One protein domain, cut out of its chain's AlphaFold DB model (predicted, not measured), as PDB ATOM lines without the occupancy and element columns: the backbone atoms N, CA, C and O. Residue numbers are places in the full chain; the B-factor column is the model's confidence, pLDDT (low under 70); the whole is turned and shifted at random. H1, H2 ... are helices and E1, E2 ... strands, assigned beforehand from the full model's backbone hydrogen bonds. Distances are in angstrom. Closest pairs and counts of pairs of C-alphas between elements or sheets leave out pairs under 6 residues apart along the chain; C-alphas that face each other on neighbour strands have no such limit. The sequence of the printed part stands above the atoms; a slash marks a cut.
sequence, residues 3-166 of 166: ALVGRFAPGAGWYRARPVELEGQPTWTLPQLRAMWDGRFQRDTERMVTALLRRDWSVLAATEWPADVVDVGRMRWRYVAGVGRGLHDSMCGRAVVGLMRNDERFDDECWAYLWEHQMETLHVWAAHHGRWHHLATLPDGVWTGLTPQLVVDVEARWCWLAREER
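This is residues 3 to 166 of the 166 residues of an uncharacterized protein of Micromonospora sp. KC721 (UniProt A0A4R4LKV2). A strongly twisted sheet of six strands, curled like part of a barrel, has the helices H1, H2 and H5 over one face, while a small sheet of three strands reaches away from it, with the short helix H3 beyond E4. H3 and the small sheet make one end of the longest axis. The printed part has 164 residues with five named helices and nine named strands, in the order E1 E2 H1 H2 E3 H3 E4 E5 E6 E7 E8 E9 H4 H5; the class is mixed, helices and strands. The large sheet runs E6 E2 E1 E7 E8 E9, mixed, and the small one E3 E5 E4, antiparallel. The whole is compact, with a radius of gyration of the C-alphas of 15.5 A and spans of 47 by 33 by 30 A.

Start at E1, residues 3 to 9, and E2, residues 14 to 20, an antiparallel hairpin with N 5 and O 18 within hydrogen-bond range at 2.9 A. E6, residues 96 to 99, is the edge strand antiparallel to E2, with N 17 and O 96 at 2.8 A. E7, residues 110 to 116, is parallel to E1, with N 6 and O 113 at 3.1 A. E7, E8, residues 121 to 128, and E9, residues 131 to 139, form a meander, two hairpins in a row, with N 114 and O 123 at 2.9 A and N 124 and O 136 at 2.8 A. Two layers arise with H1, residues 26 to 40, H2, residues 45 to 52, and H5, residues 148 to 164, on one face, at heights over the sheet of 10.0, 9.1 and 9.7 A. H5 runs along E9, at 22 degrees on the local plane. Residues 26 to 30 of H1 touch H5, closest at the C-alphas of Thr 27 and Val 151, 5.9 A. H4, residues 140 to 144, only grazes this sheet. E3, residues 57 to 60, H3, residues 67 to 73, and E4, residues 77 to 80, form a split strand-helix-strand unit, right-handed, with E5, residues 84 to 87, between the strands; N 58 and O 85 are 2.8 A apart, N 86 and O 78 2.9 A. The closest C-alphas of E2 and E3 are Val 20 and Trp 57, 4.5 A. Every O i to N i+4 pair is within hydrogen-bond range in H2, H3 and H4, with 10 of 11 in H1 and 12 of 13 in H5.

Find C-alpha 3 at (-1.815, 28.869, -35.261), where E1 begins. E9 spans 23.7 A, and H5 runs 24.9 A to C-alpha 164 at (-15.889, 12.548, -29.756).

The C-alphas farthest apart, Ala 67 and Arg 166, are 47.3 A apart. The printed part has no cut, and no link is long. Look for pLDDT under 70 at residues 102 to 108 and 165 to 166.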
ATOM      1  N   ALA A   3      -1.054  28.120 -36.247       95.69
ATOM      2  CA  ALA A   3      -1.815  28.869 -35.261       95.69
ATOM      3  C   ALA A   3      -2.162  30.286 -35.722       95.69
ATOM      4  O   ALA A   3      -1.617  30.816 -36.688       95.69
ATOM      5  N   LEU A   4      -3.050  30.922 -34.971       96.00
ATOM      6  CA  LEU A   4      -3.344  32.342 -35.002       96.00
ATOM      7  C   LEU A   4      -2.934  32.977 -33.673       96.00
ATOM      8  O   LEU A   4      -3.188  32.419 -32.609       96.00
ATOM      9  N   VAL A   5      -2.361  34.177 -33.727       97.38
ATOM     10  CA  VAL A   5      -2.096  34.999 -32.537       97.38
ATOM     11  C   VAL A   5      -2.669  36.395 -32.707       97.38
ATOM     12  O   VAL A   5      -2.510  37.013 -33.765       97.38
ATOM     13  N   GLY A   6      -3.350  36.921 -31.691       96.81
ATOM     14  CA  GLY A   6      -3.962  38.238 -31.837       96.81
ATOM     15  C   GLY A   6      -4.909  38.668 -30.733       96.81
ATOM     16  O   GLY A   6      -4.726  38.334 -29.568       96.81
ATOM     17  N   ARG A   7      -5.900  39.469 -31.120       95.94
ATOM     18  CA  ARG A   7      -6.906  40.062 -30.238       95.94
ATOM     19  C   ARG A   7      -8.249  39.385 -30.405       95.94
ATOM     20  O   ARG A   7      -8.624  39.018 -31.519       95.94
ATOM     21  N   PHE A   8      -8.979  39.334 -29.306       94.12
ATOM     22  CA  PHE A   8     -10.359  38.906 -29.220       94.12
ATOM     23  C   PHE A   8     -11.193  39.980 -28.529       94.12
ATOM     24  O   PHE A   8     -10.759  40.601 -27.560       94.12
ATOM     25  N   ALA A   9     -12.401  40.193 -29.035       90.19
ATOM     26  CA  ALA A   9     -13.403  41.019 -28.389       90.19
ATOM     27  C   ALA A   9     -14.667  40.179 -28.176       90.19
ATOM     28  O   ALA A   9     -15.460  40.006 -29.110       90.19
ATOM     29  N   PRO A  10     -14.885  39.656 -26.959       76.69
ATOM     30  CA  PRO A  10     -15.933  38.671 -26.707       76.69
ATOM     31  C   PRO A  10     -17.338  39.217 -26.917       76.69
ATOM     32  O   PRO A  10     -18.180  38.494 -27.438       76.69
ATOM     33  N   GLY A  11     -17.587  40.491 -26.587       78.56
ATOM     34  CA  GLY A  11     -18.920  41.093 -26.705       78.56
ATOM     35  C   GLY A  11     -19.510  41.038 -28.119       78.56
ATOM     36  O   GLY A  11     -20.724  41.012 -28.274       78.56
ATOM     37  N   ALA A  12     -18.660  40.970 -29.146       73.62
ATOM     38  CA  ALA A  12     -19.071  40.830 -30.541       73.62
ATOM     39  C   ALA A  12     -18.526  39.546 -31.199       73.62
ATOM     40  O   ALA A  12     -18.693  39.355 -32.400       73.62
ATOM     41  N   GLY A  13     -17.851  38.682 -30.431       84.31
ATOM     42  CA  GLY A  13     -17.243  37.438 -30.908       84.31
ATOM     43  C   GLY A  13     -16.163  37.616 -31.979       84.31
ATOM     44  O   GLY A  13     -15.731  36.625 -32.564       84.31
ATOM     45  N   TRP A  14     -15.721  38.844 -32.264       91.19
ATOM     46  CA  TRP A  14     -14.756  39.093 -33.328       91.19
ATOM     47  C   TRP A  14     -13.328  38.877 -32.846       91.19
ATOM     48  O   TRP A  14     -12.980  39.155 -31.695       91.19
ATOM     49  N   TYR A  15     -12.477  38.425 -33.759       93.50
ATOM     50  CA  TYR A  15     -11.040  38.375 -33.546       93.50
ATOM     51  C   TYR A  15     -10.296  39.060 -34.685       93.50
ATOM     52  O   TYR A  15     -10.777  39.161 -35.815       93.50
ATOM     53  N   ARG A  16      -9.097  39.541 -34.366       94.88
ATOM     54  CA  ARG A  16      -8.105  39.990 -35.341       94.88
ATOM     55  C   ARG A  16      -6.793  39.317 -35.006       94.88
ATOM     56  O   ARG A  16      -6.272  39.536 -33.916       94.88
ATOM     57  N   ALA A  17      -6.241  38.554 -35.936       96.00
ATOM     58  CA  ALA A  17      -5.060  37.746 -35.686       96.00
ATOM     59  C   ALA A  17      -4.083  37.713 -36.863       96.00
ATOM     60  O   ALA A  17      -4.387  38.127 -37.985       96.00
ATOM     61  N   ARG A  18      -2.880  37.227 -36.574       96.38
ATOM     62  CA  ARG A  18      -1.833  36.930 -37.545       96.38
ATOM     63  C   ARG A  18      -1.521  35.436 -37.537       96.38
ATOM     64  O   ARG A  18      -1.517  34.850 -36.454       96.38
ATOM     65  N   PRO A  19      -1.265  34.832 -38.708       95.50
ATOM     66  CA  PRO A  19      -0.892  33.432 -38.788       95.50
ATOM     67  C   PRO A  19       0.506  33.192 -38.214       95.50
ATOM     68  O   PRO A  19       1.399  34.034 -38.337       95.50
ATOM     69  N   VAL A  20       0.671  32.016 -37.622       96.38
ATOM     70  CA  VAL A  20       1.930  31.388 -37.234       96.38
ATOM     71  C   VAL A  20       1.989  30.049 -37.958       96.38
ATOM     72  O   VAL A  20       1.129  29.193 -37.767       96.38
ATOM     73  N   GLU A  21       2.971  29.887 -38.836       94.56
ATOM     74  CA  GLU A  21       3.004  28.749 -39.758       94.56
ATOM     75  C   GLU A  21       3.434  27.436 -39.091       94.56
ATOM     76  O   GLU A  21       2.912  26.368 -39.408       94.56
ATOM     77  N   LEU A  22       4.388  27.508 -38.167       94.31
ATOM     78  CA  LEU A  22       4.996  26.351 -37.520       94.31
ATOM     79  C   LEU A  22       4.774  26.386 -36.011       94.31
ATOM     80  O   LEU A  22       4.665  27.456 -35.411       94.31
ATOM     81  N   GLU A  23       4.795  25.196 -35.415       95.69
ATOM     82  CA  GLU A  23       4.765  24.985 -33.965       95.69
ATOM     83  C   GLU A  23       3.559  25.617 -33.247       95.69
ATOM     84  O   GLU A  23       3.651  26.098 -32.116       95.69
ATOM     85  N   GLY A  24       2.402  25.627 -33.911       94.38
ATOM     86  CA  GLY A  24       1.176  26.226 -33.392       94.38
ATOM     87  C   GLY A  24       0.554  25.517 -32.184       94.38
ATOM     88  O   GLY A  24      -0.323  26.090 -31.548       94.38
ATOM     89  N   GLN A  25       0.979  24.301 -31.848       94.50
ATOM     90  CA  GLN A  25       0.431  23.515 -30.740       94.50
ATOM     91  C   GLN A  25       0.752  24.117 -29.350       94.50
ATOM     92  O   GLN A  25       1.790  24.778 -29.197       94.50
ATOM     93  N   PRO A  26      -0.094  23.892 -28.319       95.88
ATOM     94  CA  PRO A  26       0.050  24.513 -26.997       95.88
ATOM     95  C   PRO A  26       1.382  24.218 -26.318       95.88
ATOM     96  O   PRO A  26       1.982  25.130 -25.746       95.88
ATOM     97  N   THR A  27       1.865  22.977 -26.427       95.62
ATOM     98  CA  THR A  27       3.162  22.520 -25.899       95.62
ATOM     99  C   THR A  27       4.353  23.351 -26.360       95.62
ATOM    100  O   THR A  27       5.335  23.453 -25.627       95.62
ATOM    101  N   TRP A  28       4.262  24.003 -27.521       96.06
ATOM    102  CA  TRP A  28       5.258  24.969 -27.970       96.06
ATOM    103  C   TRP A  28       4.815  26.409 -27.726       96.06
ATOM    104  O   TRP A  28       5.506  27.181 -27.061       96.06
ATOM    105  N   THR A  29       3.662  26.795 -28.274       97.31
ATOM    106  CA  THR A  29       3.306  28.209 -28.400       97.31
ATOM    107  C   THR A  29       3.028  28.868 -27.046       97.31
ATOM    108  O   THR A  29       3.470  30.000 -26.843       97.31
ATOM    109  N   LEU A  30       2.389  28.191 -26.081       97.19
ATOM    110  CA  LEU A  30       2.117  28.792 -24.766       97.19
ATOM    111  C   LEU A  30       3.406  29.124 -23.988       97.19
ATOM    112  O   LEU A  30       3.542  30.276 -23.563       97.19
ATOM    113  N   PRO A  31       4.388  28.206 -23.845       96.56
ATOM    114  CA  PRO A  31       5.686  28.541 -23.259       96.56
ATOM    115  C   PRO A  31       6.394  29.711 -23.949       96.56
ATOM    116  O   PRO A  31       6.913  30.596 -23.267       96.56
ATOM    117  N   GLN A  32       6.389  29.761 -25.287       97.50
ATOM    118  CA  GLN A  32       7.034  30.853 -26.022       97.50
ATOM    119  C   GLN A  32       6.334  32.188 -25.767       97.50
ATOM    120  O   GLN A  32       6.992  33.173 -25.437       97.50
ATOM    121  N   LEU A  33       5.002  32.225 -25.847       97.56
ATOM    122  CA  LEU A  33       4.209  33.406 -25.509       97.56
ATOM    123  C   LEU A  33       4.496  33.880 -24.076       97.56
ATOM    124  O   LEU A  33       4.649  35.080 -23.851       97.56
ATOM    125  N   ARG A  34       4.647  32.953 -23.122       96.69
ATOM    126  CA  ARG A  34       4.897  33.272 -21.711       96.69
ATOM    127  C   ARG A  34       6.282  33.861 -21.496       96.69
ATOM    128  O   ARG A  34       6.414  34.831 -20.748       96.69
ATOM    129  N   ALA A  35       7.287  33.297 -22.161       96.25
ATOM    130  CA  ALA A  35       8.662  33.780 -22.123       96.25
ATOM    131  C   ALA A  35       8.801  35.162 -22.786       96.25
ATOM    132  O   ALA A  35       9.438  36.052 -22.223       96.25
ATOM    133  N   MET A  36       8.149  35.381 -23.938       96.75
ATOM    134  CA  MET A  36       8.085  36.701 -24.581       96.75
ATOM    135  C   MET A  36       7.444  37.736 -23.658       96.75
ATOM    136  O   MET A  36       7.988  38.828 -23.478       96.75
ATOM    137  N   TRP A  37       6.294  37.384 -23.078       95.94
ATOM    138  CA  TRP A  37       5.533  38.253 -22.191       95.94
ATOM    139  C   TRP A  37       6.359  38.677 -20.973       95.94
ATOM    140  O   TRP A  37       6.483  39.874 -20.736       95.94
ATOM    141  N   ASP A  38       6.996  37.739 -20.261       95.38
ATOM    142  CA  ASP A  38       7.826  38.059 -19.084       95.38
ATOM    143  C   ASP A  38       9.078  38.854 -19.448       95.38
ATOM    144  O   ASP A  38       9.371  39.881 -18.843       95.38
ATOM    145  N   GLY A  39       9.829  38.363 -20.436       94.75
ATOM    146  CA  GLY A  39      11.169  38.854 -20.724       94.75
ATOM    147  C   GLY A  39      11.144  40.065 -21.641       94.75
ATOM    148  O   GLY A  39      11.489  41.179 -21.250       94.75
ATOM    149  N   ARG A  40      10.731  39.857 -22.896       95.44
ATOM    150  CA  ARG A  40      10.832  40.876 -23.953       95.44
ATOM    151  C   ARG A  40       9.882  42.048 -23.736       95.44
ATOM    152  O   ARG A  40      10.237  43.185 -24.079       95.44
ATOM    153  N   PHE A  41       8.683  41.754 -23.242       95.94
ATOM    154  CA  PHE A  41       7.600  42.719 -23.087       95.94
ATOM    155  C   PHE A  41       7.354  43.139 -21.639       95.94
ATOM    156  O   PHE A  41       6.561  44.049 -21.438       95.94
ATOM    157  N   GLN A  42       8.057  42.564 -20.656       95.56
ATOM    158  CA  GLN A  42       7.966  42.972 -19.245       95.56
ATOM    159  C   GLN A  42       6.518  43.005 -18.732       95.56
ATOM    160  O   GLN A  42       6.105  43.928 -18.037       95.56
ATOM    161  N   ARG A  43       5.743  41.990 -19.120       94.12
ATOM    162  CA  ARG A  43       4.315  41.803 -18.829       94.12
ATOM    163  C   ARG A  43       3.366  42.829 -19.460       94.12
ATOM    164  O   ARG A  43       2.176  42.822 -19.170       94.12
ATOM    165  N   ASP A  44       3.843  43.647 -20.397       94.62
ATOM    166  CA  ASP A  44       3.004  44.530 -21.213       94.62
ATOM    167  C   ASP A  44       2.306  43.734 -22.332       94.62
ATOM    168  O   ASP A  44       2.818  43.555 -23.446       94.62
ATOM    169  N   THR A  45       1.117  43.220 -22.006       93.94
ATOM    170  CA  THR A  45       0.279  42.423 -22.911       93.94
ATOM    171  C   THR A  45      -0.107  43.201 -24.168       93.94
ATOM    172  O   THR A  45      -0.009  42.670 -25.276       93.94
ATOM    173  N   GLU A  46      -0.482  44.474 -24.042       94.12
ATOM    174  CA  GLU A  46      -0.893  45.289 -25.188       94.12
ATOM    175  C   GLU A  46       0.250  45.511 -26.173       94.12
ATOM    176  O   GLU A  46       0.068  45.386 -27.394       94.12
ATOM    177  N   ARG A  47       1.451  45.790 -25.666       95.94
ATOM    178  CA  ARG A  47       2.647  45.936 -26.493       95.94
ATOM    179  C   ARG A  47       3.041  44.621 -27.153       95.94
ATOM    180  O   ARG A  47       3.393  44.641 -28.337       95.94
ATOM    181  N   MET A  48       2.948  43.499 -26.437       96.50
ATOM    182  CA  MET A  48       3.193  42.170 -27.003       96.50
ATOM    183  C   MET A  48       2.226  41.878 -28.150       96.50
ATOM    184  O   MET A  48       2.655  41.609 -29.273       96.50
ATOM    185  N   VAL A  49       0.922  41.999 -27.907       96.31
ATOM    186  CA  VAL A  49      -0.112  41.718 -28.909       96.31
ATOM    187  C   VAL A  49       0.008  42.668 -30.102       96.31
ATOM    188  O   VAL A  49      -0.091  42.240 -31.251       96.31
ATOM    189  N   THR A  50       0.303  43.948 -29.867       96.06
ATOM    190  CA  THR A  50       0.574  44.912 -30.943       96.06
ATOM    191  C   THR A  50       1.769  44.487 -31.792       96.06
ATOM    192  O   THR A  50       1.719  44.613 -33.014       96.06
ATOM    193  N   ALA A  51       2.841  43.976 -31.181       96.12
ATOM    194  CA  ALA A  51       4.003  43.481 -31.912       96.12
ATOM    195  C   ALA A  51       3.682  42.215 -32.720       96.12
ATOM    196  O   ALA A  51       4.075  42.133 -33.887       96.12
ATOM    197  N   LEU A  52       2.930  41.275 -32.137       96.94
ATOM    198  CA  LEU A  52       2.476  40.054 -32.808       96.94
ATOM    199  C   LEU A  52       1.580  40.370 -34.013       96.94
ATOM    200  O   LEU A  52       1.717  39.739 -35.056       96.94
ATOM    201  N   LEU A  53       0.737  41.403 -33.927       96.62
ATOM    202  CA  LEU A  53      -0.175  41.799 -35.007       96.62
ATOM    203  C   LEU A  53       0.488  42.507 -36.201       96.62
ATOM    204  O   LEU A  53      -0.174  42.731 -37.223       96.62
ATOM    205  N   ARG A  54       1.776  42.866 -36.116       95.00
ATOM    206  CA  ARG A  54       2.467  43.607 -37.188       95.00
ATOM    207  C   ARG A  54       2.742  42.773 -38.431       95.00
ATOM    208  O   ARG A  54       2.802  43.349 -39.510       95.00
ATOM    209  N   ARG A  55       2.908  41.460 -38.292       94.88
ATOM    210  CA  ARG A  55       3.336  40.586 -39.385       94.88
ATOM    211  C   ARG A  55       2.837  39.171 -39.208       94.88
ATOM    212  O   ARG A  55       2.431  38.782 -38.118       94.88
ATOM    213  N   ASP A  56       2.921  38.426 -40.288       96.12
ATOM    214  CA  ASP A  56       2.718  36.990 -40.291       96.12
ATOM    215  C   ASP A  56       3.999  36.316 -39.777       96.12
ATOM    216  O   ASP A  56       5.115  36.798 -40.013       96.12
ATOM    217  N   TRP A  57       3.855  35.214 -39.050       97.00
ATOM    218  CA  TRP A  57       4.961  34.537 -38.384       97.00
ATOM    219  C   TRP A  57       5.226  33.177 -39.010       97.00
ATOM    220  O   TRP A  57       4.315  32.398 -39.264       97.00
ATOM    221  N   SER A  58       6.501  32.862 -39.229       95.38
ATOM    222  CA  SER A  58       6.892  31.482 -39.503       95.38
ATOM    223  C   SER A  58       6.886  30.670 -38.216       95.38
ATOM    224  O   SER A  58       6.392  29.555 -38.222       95.38
ATOM    225  N   VAL A  59       7.445  31.218 -37.139       96.06
ATOM    226  CA  VAL A  59       7.482  30.584 -35.819       96.06
ATOM    227  C   VAL A  59       7.620  31.663 -34.751       96.06
ATOM    228  O   VAL A  59       8.333  32.656 -34.948       96.06
ATOM    229  N   LEU A  60       6.947  31.459 -33.623       97.56
ATOM    230  CA  LEU A  60       7.165  32.230 -32.404       97.56
ATOM    231  C   LEU A  60       8.194  31.503 -31.550       97.56
ATOM    232  O   LEU A  60       8.050  30.316 -31.268       97.56
ATOM    233  N   ALA A  61       9.248  32.219 -31.187       95.62
ATOM    234  CA  ALA A  61      10.342  31.707 -30.384       95.62
ATOM    235  C   ALA A  61      10.950  32.883 -29.623       95.62
ATOM    236  O   ALA A  61      11.476  33.816 -30.238       95.62
ATOM    237  N   ALA A  62      10.874  32.838 -28.296       94.31
ATOM    238  CA  ALA A  62      11.413  33.830 -27.375       94.31
ATOM    239  C   ALA A  62      12.949  33.735 -27.298       94.31
ATOM    240  O   ALA A  62      13.531  33.563 -26.230       94.31
ATOM    241  N   THR A  63      13.603  33.819 -28.454       89.88
ATOM    242  CA  THR A  63      15.024  33.543 -28.636       89.88
ATOM    243  C   THR A  63      15.734  34.771 -29.188       89.88
ATOM    244  O   THR A  63      15.208  35.498 -30.039       89.88
ATOM    245  N   GLU A  64      16.956  34.979 -28.713       89.00
ATOM    246  CA  GLU A  64      17.924  35.869 -29.343       89.00
ATOM    247  C   GLU A  64      18.638  35.107 -30.461       89.00
ATOM    248  O   GLU A  64      19.264  34.073 -30.227       89.00
ATOM    249  N   TRP A  65      18.492  35.581 -31.697       86.88
ATOM    250  CA  TRP A  65      19.012  34.883 -32.869       86.88
ATOM    251  C   TRP A  65      20.486  35.240 -33.097       86.88
ATOM    252  O   TRP A  65      20.804  36.430 -33.176       86.88
ATOM    253  N   PRO A  66      21.379  34.246 -33.257       87.81
ATOM    254  CA  PRO A  66      22.759  34.483 -33.670       87.81
ATOM    255  C   PRO A  66      22.849  35.258 -34.995       87.81
ATOM    256  O   PRO A  66      22.013  35.080 -35.885       87.81
ATOM    257  N   ALA A  67      23.853  36.130 -35.134       87.44
ATOM    258  CA  ALA A  67      23.978  37.035 -36.284       87.44
ATOM    259  C   ALA A  67      24.122  36.291 -37.624       87.44
ATOM    260  O   ALA A  67      23.509  36.670 -38.618       87.44
ATOM    261  N   ASP A  68      24.859  35.184 -37.626       88.44
ATOM    262  CA  ASP A  68      25.028  34.286 -38.770       88.44
ATOM    263  C   ASP A  68      23.696  33.669 -39.231       88.44
ATOM    264  O   ASP A  68      23.409  33.621 -40.429       88.44
ATOM    265  N   VAL A  69      22.827  33.276 -38.293       84.69
ATOM    266  CA  VAL A  69      21.476  32.773 -38.603       84.69
ATOM    267  C   VAL A  69      20.607  33.868 -39.221       84.69
ATOM    268  O   VAL A  69      19.840  33.602 -40.154       84.69
ATOM    269  N   VAL A  70      20.717  35.098 -38.713       85.81
ATOM    270  CA  VAL A  70      19.983  36.254 -39.244       85.81
ATOM    271  C   VAL A  70      20.423  36.559 -40.676       85.81
ATOM    272  O   VAL A  70      19.571  36.748 -41.547       85.81
ATOM    273  N   ASP A  71      21.729  36.554 -40.938       82.50
ATOM    274  CA  ASP A  71      22.291  36.902 -42.243       82.50
ATOM    275  C   ASP A  71      21.872  35.932 -43.352       82.50
ATOM    276  O   ASP A  71      21.497  36.373 -44.443       82.50
ATOM    277  N   VAL A  72      21.848  34.626 -43.071       81.88
ATOM    278  CA  VAL A  72      21.450  33.596 -44.049       81.88
ATOM    279  C   VAL A  72      19.975  33.730 -44.453       81.88
ATOM    280  O   VAL A  72      19.622  33.540 -45.617       81.88
ATOM    281  N   GLY A  73      19.089  34.076 -43.515       77.31
ATOM    282  CA  GLY A  73      17.644  34.123 -43.760       77.31
ATOM    283  C   GLY A  73      17.084  35.488 -44.160       77.31
ATOM    284  O   GLY A  73      15.889  35.583 -44.456       77.31
ATOM    285  N   ARG A  74      17.909  36.543 -44.177       80.44
ATOM    286  CA  ARG A  74      17.462  37.949 -44.224       80.44
ATOM    287  C   ARG A  74      16.607  38.341 -45.426       80.44
ATOM    288  O   ARG A  74      15.885  39.324 -45.341       80.44
ATOM    289  N   MET A  75      16.686  37.620 -46.544       81.62
ATOM    290  CA  MET A  75      15.880  37.923 -47.737       81.62
ATOM    291  C   MET A  75      14.417  37.507 -47.570       81.62
ATOM    292  O   MET A  75      13.520  38.149 -48.106       81.62
ATOM    293  N   ARG A  76      14.166  36.435 -46.812       84.50
ATOM    294  CA  ARG A  76      12.825  35.874 -46.610       84.50
ATOM    295  C   ARG A  76      12.259  36.215 -45.237       84.50
ATOM    296  O   ARG A  76      11.054  36.365 -45.078       84.50
ATOM    297  N   TRP A  77      13.110  36.339 -44.233       91.31
ATOM    298  CA  TRP A  77      12.659  36.410 -42.855       91.31
ATOM    299  C   TRP A  77      13.092  37.695 -42.179       91.31
ATOM    300  O   TRP A  77      14.210  38.179 -42.356       91.31
ATOM    301  N   ARG A  78      12.205  38.192 -41.321       92.69
ATOM    302  CA  ARG A  78      12.519  39.198 -40.323       92.69
ATOM    303  C   ARG A  78      12.664  38.520 -38.969       92.69
ATOM    304  O   ARG A  78      11.683  38.085 -38.368       92.69
ATOM    305  N   TYR A  79      13.900  38.439 -38.500       93.25
ATOM    306  CA  TYR A  79      14.225  37.940 -37.170       93.25
ATOM    307  C   TYR A  79      13.955  39.038 -36.150       93.25
ATOM    308  O   TYR A  79      14.417  40.172 -36.295       93.25
ATOM    309  N   VAL A  80      13.152  38.722 -35.143       93.19
ATOM    310  CA  VAL A  80      12.736  39.665 -34.111       93.19
ATOM    311  C   VAL A  80      13.203  39.106 -32.782       93.19
ATOM    312  O   VAL A  80      12.638  38.133 -32.282       93.19
ATOM    313  N   ALA A  81      14.251  39.730 -32.254       92.88
ATOM    314  CA  ALA A  81      14.856  39.429 -30.963       92.88
ATOM    315  C   ALA A  81      13.798  39.291 -29.858       92.88
ATOM    316  O   ALA A  81      12.974  40.197 -29.656       92.88
ATOM    317  N   GLY A  82      13.805  38.129 -29.201       93.69
ATOM    318  CA  GLY A  82      12.882  37.795 -28.122       93.69
ATOM    319  C   GLY A  82      11.424  37.651 -28.560       93.69
ATOM    320  O   GLY A  82      10.548  37.788 -27.714       93.69
ATOM    321  N   VAL A  83      11.147  37.435 -29.855       96.00
ATOM    322  CA  VAL A  83       9.781  37.206 -30.365       96.00
ATOM    323  C   VAL A  83       9.695  36.020 -31.323       96.00
ATOM    324  O   VAL A  83       8.869  35.124 -31.151       96.00
ATOM    325  N   GLY A  84      10.529  36.004 -32.360       95.44
ATOM    326  CA  GLY A  84      10.543  34.901 -33.315       95.44
ATOM    327  C   GLY A  84      10.937  35.314 -34.722       95.44
ATOM    328  O   GLY A  84      11.550  36.360 -34.950       95.44
ATOM    329  N   ARG A  85      10.564  34.470 -35.682       95.44
ATOM    330  CA  ARG A  85      10.882  34.640 -37.099       95.44
ATOM    331  C   ARG A  85       9.611  34.985 -37.866       95.44
ATOM    332  O   ARG A  85       8.755  34.127 -38.077       95.44
ATOM    333  N   GLY A  86       9.492  36.244 -38.270       95.19
ATOM    334  CA  GLY A  86       8.377  36.757 -39.061       95.19
ATOM    335  C   GLY A  86       8.664  36.779 -40.558       95.19
ATOM    336  O   GLY A  86       9.823  36.751 -40.974       95.19
ATOM    337  N   LEU A  87       7.616  36.864 -41.372       93.12
ATOM    338  CA  LEU A  87       7.740  37.247 -42.776       93.12
ATOM    339  C   LEU A  87       8.133  38.728 -42.895       93.12
ATOM    340  O   LEU A  87       7.862  39.535 -42.000       93.12
ATOM    341  N   HIS A  88       8.781  39.089 -44.005       90.69
ATOM    342  CA  HIS A  88       8.936  40.499 -44.374       90.69
ATOM    343  C   HIS A  88       7.587  41.152 -44.645       90.69
ATOM    344  O   HIS A  88       6.648  40.496 -45.091       90.69
ATOM    345  N   ASP A  89       7.520  42.463 -44.426       85.06
ATOM    346  CA  ASP A  89       6.278  43.233 -44.535       85.06
ATOM    347  C   ASP A  89       5.668  43.137 -45.948       85.06
ATOM    348  O   ASP A  89       4.452  43.054 -46.085       85.06
ATOM    349  N   SER A  90       6.503  43.045 -46.993       86.38
ATOM    350  CA  SER A  90       6.072  42.856 -48.389       86.38
ATOM    351  C   SER A  90       5.454  41.485 -48.684       86.38
ATOM    352  O   SER A  90       4.777  41.331 -49.695       86.38
ATOM    353  N   MET A  91       5.690  40.493 -47.823       87.88
ATOM    354  CA  MET A  91       5.149  39.136 -47.949       87.88
ATOM    355  C   MET A  91       4.039  38.850 -46.937       87.88
ATOM    356  O   MET A  91       3.457  37.770 -46.964       87.88
ATOM    357  N   CYS A  92       3.759  39.787 -46.029       89.25
ATOM    358  CA  CYS A  92       2.670  39.641 -45.076       89.25
ATOM    359  C   CYS A  92       1.329  39.829 -45.783       89.25
ATOM    360  O   CYS A  92       1.118  40.802 -46.510       89.25
ATOM    361  N   GLY A  93       0.389  38.932 -45.504       88.06
ATOM    362  CA  GLY A  93      -0.999  39.100 -45.892       88.06
ATOM    363  C   GLY A  93      -1.694  40.194 -45.081       88.06
ATOM    364  O   GLY A  93      -1.106  40.915 -44.264       88.06
ATOM    365  N   ARG A  94      -3.010  40.310 -45.270       89.00
ATOM    366  CA  ARG A  94      -3.851  41.076 -44.343       89.00
ATOM    367  C   ARG A  94      -4.007  40.294 -43.041       89.00
ATOM    368  O   ARG A  94      -4.010  39.068 -43.054       89.00
ATOM    369  N   ALA A  95      -4.160  41.009 -41.926       92.06
ATOM    370  CA  ALA A  95      -4.543  40.368 -40.674       92.06
ATOM    371  C   ALA A  95      -5.869  39.628 -40.880       92.06
ATOM    372  O   ALA A  95      -6.790  40.173 -41.493       92.06
ATOM    373  N   VAL A  96      -5.949  38.407 -40.362       91.25
ATOM    374  CA  VAL A  96      -7.168  37.608 -40.402       91.25
ATOM    375  C   VAL A  96      -8.162  38.248 -39.445       91.25
ATOM    376  O   VAL A  96      -7.820  38.532 -38.295       91.25
ATOM    377  N   VAL A  97      -9.365  38.517 -39.934       91.31
ATOM    378  CA  VAL A  97     -10.476  39.036 -39.139       91.31
ATOM    379  C   VAL A  97     -11.652  38.109 -39.344       91.31
ATOM    380  O   VAL A  97     -11.931  37.717 -40.479       91.31
ATOM    381  N   GLY A  98     -12.328  37.785 -38.255       88.88
ATOM    382  CA  GLY A  98     -13.382  36.797 -38.283       88.88
ATOM    383  C   GLY A  98     -14.238  36.793 -37.031       88.88
ATOM    384  O   GLY A  98     -14.026  37.601 -36.121       88.88
ATOM    385  N   LEU A  99     -15.201  35.878 -37.000       88.12
ATOM    386  CA  LEU A  99     -16.108  35.659 -35.878       88.12
ATOM    387  C   LEU A  99     -15.859  34.269 -35.291       88.12
ATOM    388  O   LEU A  99     -16.063  33.251 -35.953       88.12
ATOM    389  N   MET A 100     -15.442  34.220 -34.027       85.00
ATOM    390  CA  MET A 100     -15.338  32.963 -33.286       85.00
ATOM    391  C   MET A 100     -16.698  32.255 -33.277       85.00
ATOM    392  O   MET A 100     -17.737  32.905 -33.163       85.00
ATOM    393  N   ARG A 101     -16.684  30.920 -33.389       74.31
ATOM    394  CA  ARG A 101     -17.856  30.013 -33.470       74.31
ATOM    395  C   ARG A 101     -18.703  30.080 -34.748       74.31
ATOM    396  O   ARG A 101     -19.383  29.103 -35.031       74.31
ATOM    397  N   ASN A 102     -18.649  31.175 -35.508       69.19
ATOM    398  CA  ASN A 102     -19.435  31.343 -36.741       69.19
ATOM    399  C   ASN A 102     -18.600  31.220 -38.025       69.19
ATOM    400  O   ASN A 102     -19.163  30.995 -39.092       69.19
ATOM    401  N   ASP A 103     -17.277  31.390 -37.951       66.88
ATOM    402  CA  ASP A 103     -16.402  31.166 -39.101       66.88
ATOM    403  C   ASP A 103     -16.195  29.667 -39.348       66.88
ATOM    404  O   ASP A 103     -15.522  29.005 -38.561       66.88
ATOM    405  N   GLU A 104     -16.685  29.179 -40.490       60.56
ATOM    406  CA  GLU A 104     -16.404  27.829 -41.015       60.56
ATOM    407  C   GLU A 104     -15.080  27.747 -41.811       60.56
ATOM    408  O   GLU A 104     -14.752  26.738 -42.420       60.56
ATOM    409  N   ARG A 105     -14.322  28.849 -41.873       58.34
ATOM    410  CA  ARG A 105     -13.301  29.108 -42.909       58.34
ATOM    411  C   ARG A 105     -11.940  28.430 -42.712       58.34
ATOM    412  O   ARG A 105     -11.011  28.750 -43.454       58.34
ATOM    413  N   PHE A 106     -11.774  27.582 -41.704       63.66
ATOM    414  CA  PHE A 106     -10.488  26.932 -41.445       63.66
ATOM    415  C   PHE A 106     -10.556  25.481 -41.894       63.66
ATOM    416  O   PHE A 106     -10.997  24.612 -41.149       63.66
ATOM    417  N   ASP A 107     -10.107  25.257 -43.129       60.00
ATOM    418  CA  ASP A 107     -10.092  23.940 -43.775       60.00
ATOM    419  C   ASP A 107      -9.121  22.951 -43.088       60.00
ATOM    420  O   ASP A 107      -9.241  21.743 -43.276       60.00
ATOM    421  N   ASP A 108      -8.207  23.456 -42.246       69.69
ATOM    422  CA  ASP A 108      -7.164  22.691 -41.556       69.69
ATOM    423  C   ASP A 108      -7.245  22.811 -40.023       69.69
ATOM    424  O   ASP A 108      -7.661  23.837 -39.475       69.69
ATOM    425  N   GLU A 109      -6.724  21.795 -39.323       79.75
ATOM    426  CA  GLU A 109      -6.484  21.847 -37.876       79.75
ATOM    427  C   GLU A 109      -5.542  23.012 -37.517       79.75
ATOM    428  O   GLU A 109      -4.375  23.068 -37.926       79.75
ATOM    429  N   CYS A 110      -6.052  23.959 -36.732       89.31
ATOM    430  CA  CYS A 110      -5.365  25.207 -36.411       89.31
ATOM    431  C   CYS A 110      -5.658  25.631 -34.973       89.31
ATOM    432  O   CYS A 110      -6.785  25.508 -34.507       89.31
ATOM    433  N   TRP A 111      -4.670  26.181 -34.273       94.88
ATOM    434  CA  TRP A 111      -4.865  26.766 -32.943       94.88
ATOM    435  C   TRP A 111      -5.096  28.275 -33.020       94.88
ATOM    436  O   TRP A 111      -4.668  28.929 -33.967       94.88
ATOM    437  N   ALA A 112      -5.712  28.873 -32.005       95.62
ATOM    438  CA  ALA A 112      -5.733  30.324 -31.856       95.62
ATOM    439  C   ALA A 112      -5.476  30.748 -30.410       95.62
ATOM    440  O   ALA A 112      -6.110  30.250 -29.486       95.62
ATOM    441  N   TYR A 113      -4.571  31.711 -30.246       97.44
ATOM    442  CA  TYR A 113      -4.174  32.318 -28.978       97.44
ATOM    443  C   TYR A 113      -4.541  33.797 -29.023       97.44
ATOM    444  O   TYR A 113      -3.867  34.609 -29.671       97.44
ATOM    445  N   LEU A 114      -5.662  34.143 -28.401       96.69
ATOM    446  CA  LEU A 114      -6.292  35.441 -28.589       96.69
ATOM    447  C   LEU A 114      -6.497  36.155 -27.261       96.69
ATOM    448  O   LEU A 114      -7.171  35.648 -26.369       96.69
ATOM    449  N   TRP A 115      -5.940  37.356 -27.151       96.00
ATOM    450  CA  TRP A 115      -6.065  38.181 -25.958       96.00
ATOM    451  C   TRP A 115      -7.327  39.021 -25.982       96.00
ATOM    452  O   TRP A 115      -7.571  39.787 -26.919       96.00
ATOM    453  N   GLU A 116      -8.079  38.921 -24.900       94.12
ATOM    454  CA  GLU A 116      -9.140  39.840 -24.549       94.12
ATOM    455  C   GLU A 116      -8.578  40.969 -23.686       94.12
ATOM    456  O   GLU A 116      -8.061  40.734 -22.594       94.12
ATOM    457  N   HIS A 117      -8.723  42.204 -24.165       84.88
ATOM    458  CA  HIS A 117      -8.174  43.379 -23.492       84.88
ATOM    459  C   HIS A 117      -8.873  43.694 -22.160       84.88
ATOM    460  O   HIS A 117      -8.209  43.972 -21.173       84.88
ATOM    461  N   GLN A 118     -10.209  43.633 -22.113       84.81
ATOM    462  CA  GLN A 118     -10.980  44.088 -20.945       84.81
ATOM    463  C   GLN A 118     -10.766  43.223 -19.700       84.81
ATOM    464  O   GLN A 118     -10.796  43.739 -18.588       84.81
ATOM    465  N   MET A 119     -10.562  41.921 -19.896       85.81
ATOM    466  CA  MET A 119     -10.352  40.956 -18.817       85.81
ATOM    467  C   MET A 119      -8.892  40.505 -18.697       85.81
ATOM    468  O   MET A 119      -8.618  39.573 -17.946       85.81
ATOM    469  N   GLU A 120      -7.976  41.097 -19.471       89.69
ATOM    470  CA  GLU A 120      -6.550  40.727 -19.515       89.69
ATOM    471  C   GLU A 120      -6.336  39.208 -19.595       89.69
ATOM    472  O   GLU A 120      -5.575  38.596 -18.847       89.69
ATOM    473  N   THR A 121      -7.084  38.575 -20.493       94.50
ATOM    474  CA  THR A 121      -7.242  37.122 -20.520       94.50
ATOM    475  C   THR A 121      -6.826  36.567 -21.869       94.50
ATOM    476  O   THR A 121      -7.223  37.082 -22.917       94.50
ATOM    477  N   LEU A 122      -6.040  35.491 -21.854       96.56
ATOM    478  CA  LEU A 122      -5.709  34.734 -23.053       96.56
ATOM    479  C   LEU A 122      -6.733  33.615 -23.257       96.56
ATOM    480  O   LEU A 122      -6.894  32.739 -22.409       96.56
ATOM    481  N   HIS A 123      -7.390  33.614 -24.409       96.12
ATOM    482  CA  HIS A 123      -8.279  32.543 -24.843       96.12
ATOM    483  C   HIS A 123      -7.553  31.624 -25.823       96.12
ATOM    484  O   HIS A 123      -6.945  32.096 -26.788       96.12
ATOM    485  N   VAL A 124      -7.641  30.317 -25.587       96.31
ATOM    486  CA  VAL A 124      -7.084  29.276 -26.451       96.31
ATOM    487  C   VAL A 124      -8.217  28.534 -27.139       96.31
ATOM    488  O   VAL A 124      -9.105  27.982 -26.483       96.31
ATOM    489  N   TRP A 125      -8.162  28.508 -28.462       94.50
ATOM    490  CA  TRP A 125      -9.115  27.821 -29.321       94.50
ATOM    491  C   TRP A 125      -8.394  26.842 -30.237       94.50
ATOM    492  O   TRP A 125      -7.200  26.997 -30.501       94.50
ATOM    493  N   ALA A 126      -9.137  25.883 -30.772       92.75
ATOM    494  CA  ALA A 126      -8.677  25.036 -31.857       92.75
ATOM    495  C   ALA A 126      -9.787  24.825 -32.888       92.75
ATOM    496  O   ALA A 126     -10.968  24.786 -32.540       92.75
ATOM    497  N   ALA A 127      -9.400  24.737 -34.153       90.25
ATOM    498  CA  ALA A 127     -10.288  24.503 -35.274       90.25
ATOM    499  C   ALA A 127     -10.353  23.002 -35.575       90.25
ATOM    500  O   ALA A 127      -9.327  22.428 -35.936       90.25
ATOM    501  N   HIS A 128     -11.532  22.389 -35.442       86.31
ATOM    502  CA  HIS A 128     -11.813  20.994 -35.804       86.31
ATOM    503  C   HIS A 128     -13.003  20.945 -36.756       86.31
ATOM    504  O   HIS A 128     -13.976  21.660 -36.535       86.31
ATOM    505  N   HIS A 129     -12.929  20.145 -37.825       82.25
ATOM    506  CA  HIS A 129     -14.017  20.013 -38.807       82.25
ATOM    507  C   HIS A 129     -14.611  21.363 -39.270       82.25
ATOM    508  O   HIS A 129     -15.825  21.536 -39.364       82.25
ATOM    509  N   GLY A 130     -13.739  22.344 -39.529       80.19
ATOM    510  CA  GLY A 130     -14.128  23.686 -39.963       80.19
ATOM    511  C   GLY A 130     -14.643  24.608 -38.855       80.19
ATOM    512  O   GLY A 130     -14.935  25.762 -39.134       80.19
ATOM    513  N   ARG A 131     -14.753  24.163 -37.598       84.44
ATOM    514  CA  ARG A 131     -15.353  24.937 -36.499       84.44
ATOM    515  C   ARG A 131     -14.349  25.286 -35.416       84.44
ATOM    516  O   ARG A 131     -13.470  24.501 -35.093       84.44
ATOM    517  N   TRP A 132     -14.518  26.458 -34.806       89.44
ATOM    518  CA  TRP A 132     -13.729  26.878 -33.647       89.44
ATOM    519  C   TRP A 132     -14.302  26.339 -32.335       89.44
ATOM    520  O   TRP A 132     -15.425  26.673 -31.952       89.44
ATOM    521  N   HIS A 133     -13.472  25.616 -31.591       90.31
ATOM    522  CA  HIS A 133     -13.768  25.103 -30.258       90.31
ATOM    523  C   HIS A 133     -12.907  25.824 -29.229       90.31
ATOM    524  O   HIS A 133     -11.688  25.923 -29.366       90.31
ATOM    525  N   HIS A 134     -13.546  26.354 -28.190       92.69
ATOM    526  CA  HIS A 134     -12.847  27.006 -27.091       92.69
ATOM    527  C   HIS A 134     -12.305  25.948 -26.130       92.69
ATOM    528  O   HIS A 134     -13.079  25.159 -25.588       92.69
ATOM    529  N   LEU A 135     -10.998  25.960 -25.878       94.19
ATOM    530  CA  LEU A 135     -10.332  24.944 -25.065       94.19
ATOM    531  C   LEU A 135      -9.908  25.466 -23.699       94.19
ATOM    532  O   LEU A 135      -9.954  24.712 -22.724       94.19
ATOM    533  N   ALA A 136      -9.514  26.736 -23.590       95.12
ATOM    534  CA  ALA A 136      -9.120  27.310 -22.311       95.12
ATOM    535  C   ALA A 136      -9.221  28.831 -22.261       95.12
ATOM    536  O   ALA A 136      -8.927  29.527 -23.226       95.12
ATOM    537  N   THR A 137      -9.540  29.318 -21.066       95.19
ATOM    538  CA  THR A 137      -9.447  30.722 -20.676       95.19
ATOM    539  C   THR A 137      -8.345  30.827 -19.631       95.19
ATOM    540  O   THR A 137      -8.412  30.149 -18.604       95.19
ATOM    541  N   LEU A 138      -7.328  31.641 -19.896       95.31
ATOM    542  CA  LEU A 138      -6.173  31.854 -19.028       95.31
ATOM    543  C   LEU A 138      -6.165  33.324 -18.569       95.31
ATOM    544  O   LEU A 138      -5.598  34.174 -19.261       95.31
ATOM    545  N   PRO A 139      -6.822  33.650 -17.441       93.94
ATOM    546  CA  PRO A 139      -6.723  34.971 -16.823       93.94
ATOM    547  C   PRO A 139      -5.286  35.284 -16.405       93.94
ATOM    548  O   PRO A 139      -4.492  34.357 -16.220       93.94
ATOM    549  N   ASP A 140      -4.971  36.556 -16.159       88.69
ATOM    550  CA  ASP A 140      -3.617  37.006 -15.802       88.69
ATOM    551  C   ASP A 140      -2.945  36.173 -14.694       88.69
ATOM    552  O   ASP A 140      -1.804  35.748 -14.849       88.69
ATOM    553  N   GLY A 141      -3.657  35.820 -13.617       87.44
ATOM    554  CA  GLY A 141      -3.093  34.985 -12.545       87.44
ATOM    555  C   GLY A 141      -2.703  33.568 -12.998       87.44
ATOM    556  O   GLY A 141      -1.667  33.041 -12.592       87.44
ATOM    557  N   VAL A 142      -3.499  32.962 -13.884       90.56
ATOM    558  CA  VAL A 142      -3.229  31.632 -14.459       90.56
ATOM    559  C   VAL A 142      -2.119  31.718 -15.502       90.56
ATOM    560  O   VAL A 142      -1.229  30.873 -15.535       90.56
ATOM    561  N   TRP A 143      -2.147  32.760 -16.331       89.81
ATOM    562  CA  TRP A 143      -1.121  33.049 -17.322       89.81
ATOM    563  C   TRP A 143       0.244  33.306 -16.672       89.81
ATOM    564  O   TRP A 143       1.258  32.724 -17.065       89.81
ATOM    565  N   THR A 144       0.264  34.100 -15.604       90.19
ATOM    566  CA  THR A 144       1.445  34.362 -14.780       90.19
ATOM    567  C   THR A 144       2.024  33.066 -14.229       90.19
ATOM    568  O   THR A 144       3.236  32.858 -14.313       90.19
ATOM    569  N   GLY A 145       1.168  32.183 -13.714       90.75
ATOM    570  CA  GLY A 145       1.535  30.888 -13.147       90.75
ATOM    571  C   GLY A 145       1.538  29.720 -14.134       90.75
ATOM    572  O   GLY A 145       1.369  28.590 -13.685       90.75
ATOM    573  N   LEU A 146       1.682  29.957 -15.446       93.81
ATOM    574  CA  LEU A 146       1.605  28.902 -16.464       93.81
ATOM    575  C   LEU A 146       2.547  27.730 -16.133       93.81
ATOM    576  O   LEU A 146       3.767  27.891 -16.101       93.81
ATOM    577  N   THR A 147       1.978  26.540 -15.934       94.25
ATOM    578  CA  THR A 147       2.732  25.313 -15.645       94.25
ATOM    579  C   THR A 147       2.757  24.373 -16.851       94.25
ATOM    580  O   THR A 147       1.835  24.403 -17.670       94.25
ATOM    581  N   PRO A 148       3.754  23.470 -16.949       94.19
ATOM    582  CA  PRO A 148       3.748  22.413 -17.959       94.19
ATOM    583  C   PRO A 148       2.478  21.553 -17.918       94.19
ATOM    584  O   PRO A 148       1.952  21.203 -18.970       94.19
ATOM    585  N   GLN A 149       1.944  21.265 -16.723       94.06
ATOM    586  CA  GLN A 149       0.707  20.493 -16.582       94.06
ATOM    587  C   GLN A 149      -0.488  21.216 -17.209       94.06
ATOM    588  O   GLN A 149      -1.242  20.596 -17.948       94.06
ATOM    589  N   LEU A 150      -0.630  22.528 -16.987       93.25
ATOM    590  CA  LEU A 150      -1.716  23.297 -17.596       93.25
ATOM    591  C   LEU A 150      -1.640  23.251 -19.127       93.25
ATOM    592  O   LEU A 150      -2.659  23.111 -19.793       93.25
ATOM    593  N   VAL A 151      -0.433  23.348 -19.686       94.69
ATOM    594  CA  VAL A 151      -0.217  23.257 -21.137       94.69
ATOM    595  C   VAL A 151      -0.644  21.887 -21.672       94.69
ATOM    596  O   VAL A 151      -1.361  21.819 -22.671       94.69
ATOM    597  N   VAL A 152      -0.262  20.811 -20.979       93.06
ATOM    598  CA  VAL A 152      -0.680  19.441 -21.313       93.06
ATOM    599  C   VAL A 152      -2.199  19.290 -21.221       93.06
ATOM    600  O   VAL A 152      -2.795  18.689 -22.110       93.06
ATOM    601  N   ASP A 153      -2.846  19.872 -20.211       93.56
ATOM    602  CA  ASP A 153      -4.301  19.801 -20.046       93.56
ATOM    603  C   ASP A 153      -5.049  20.506 -21.192       93.56
ATOM    604  O   ASP A 153      -6.084  20.015 -21.650       93.56
ATOM    605  N   VAL A 154      -4.532  21.637 -21.691       93.50
ATOM    606  CA  VAL A 154      -5.102  22.335 -22.860       93.50
ATOM    607  C   VAL A 154      -5.028  21.457 -24.107       93.50
ATOM    608  O   VAL A 154      -6.016  21.328 -24.829       93.50
ATOM    609  N   GLU A 155      -3.879  20.830 -24.352       91.88
ATOM    610  CA  GLU A 155      -3.692  19.946 -25.504       91.88
ATOM    611  C   GLU A 155      -4.509  18.649 -25.367       91.88
ATOM    612  O   GLU A 155      -5.106  18.175 -26.332       91.88
ATOM    613  N   ALA A 156      -4.651  18.117 -24.150       90.38
ATOM    614  CA  ALA A 156      -5.497  16.960 -23.884       90.38
ATOM    615  C   ALA A 156      -6.972  17.233 -24.218       90.38
ATOM    616  O   ALA A 156      -7.628  16.364 -24.790       90.38
ATOM    617  N   ARG A 157      -7.501  18.431 -23.922       92.00
ATOM    618  CA  ARG A 157      -8.884  18.812 -24.284       92.00
ATOM    619  C   ARG A 157      -9.128  18.758 -25.790       92.00
ATOM    620  O   ARG A 157     -10.201  18.335 -26.208       92.00
ATOM    621  N   TRP A 158      -8.132  19.126 -26.593       87.69
ATOM    622  CA  TRP A 158      -8.191  18.952 -28.044       87.69
ATOM    623  C   TRP A 158      -8.258  17.478 -28.446       87.69
ATOM    624  O   TRP A 158      -9.119  17.090 -29.228       87.69
ATOM    625  N   CYS A 159      -7.403  16.633 -27.866       85.94
ATOM    626  CA  CYS A 159      -7.426  15.193 -28.131       85.94
ATOM    627  C   CYS A 159      -8.765  14.538 -27.756       85.94
ATOM    628  O   CYS A 159      -9.177  13.587 -28.415       85.94
ATOM    629  N   TRP A 160      -9.439  15.017 -26.707       86.31
ATOM    630  CA  TRP A 160     -10.792  14.573 -26.355       86.31
ATOM    631  C   TRP A 160     -11.820  14.999 -27.403       86.31
ATOM    632  O   TRP A 160     -12.537  14.139 -27.912       86.31
ATOM    633  N   LEU A 161     -11.826  16.278 -27.793       83.69
ATOM    634  CA  LEU A 161     -12.697  16.796 -28.851       83.69
ATOM    635  C   LEU A 161     -12.551  15.981 -30.149       83.69
ATOM    636  O   LEU A 161     -13.534  15.490 -30.694       83.69
ATOM    637  N   ALA A 162     -11.311  15.750 -30.585       79.94
ATOM    638  CA  ALA A 162     -11.010  15.014 -31.811       79.94
ATOM    639  C   ALA A 162     -11.379  13.518 -31.768       79.94
ATOM    640  O   ALA A 162     -11.307  12.826 -32.787       79.94
ATOM    641  N   ARG A 163     -11.724  12.983 -30.589       80.31
ATOM    642  CA  ARG A 163     -12.212  11.608 -30.413       80.31
ATOM    643  C   ARG A 163     -13.732  11.520 -30.378       80.31
ATOM    644  O   ARG A 163     -14.247  10.493 -30.797       80.31
ATOM    645  N   GLU A 164     -14.421  12.533 -29.858       77.00
ATOM    646  CA  GLU A 164     -15.889  12.548 -29.756       77.00
ATOM    647  C   GLU A 164     -16.579  12.832 -31.098       77.00
ATOM    648  O   GLU A 164     -17.725  12.433 -31.282       77.00
ATOM    649  N   GLU A 165     -15.885  13.473 -32.041       62.47
ATOM    650  CA  GLU A 165     -16.422  13.831 -33.365       62.47
ATOM    651  C   GLU A 165     -16.056  12.832 -34.491       62.47
ATOM    652  O   GLU A 165     -16.361  13.084 -35.657       62.47
ATOM    653  N   ARG A 166     -15.436  11.686 -34.153       56.66
ATOM    654  CA  ARG A 166     -15.161  10.558 -35.073       56.66
ATOM    655  C   ARG A 166     -16.291   9.537 -35.097       56.66
ATOM    656  O   ARG A 166     -16.565   9.027 -36.207       56.66
TER     657      ARG A 166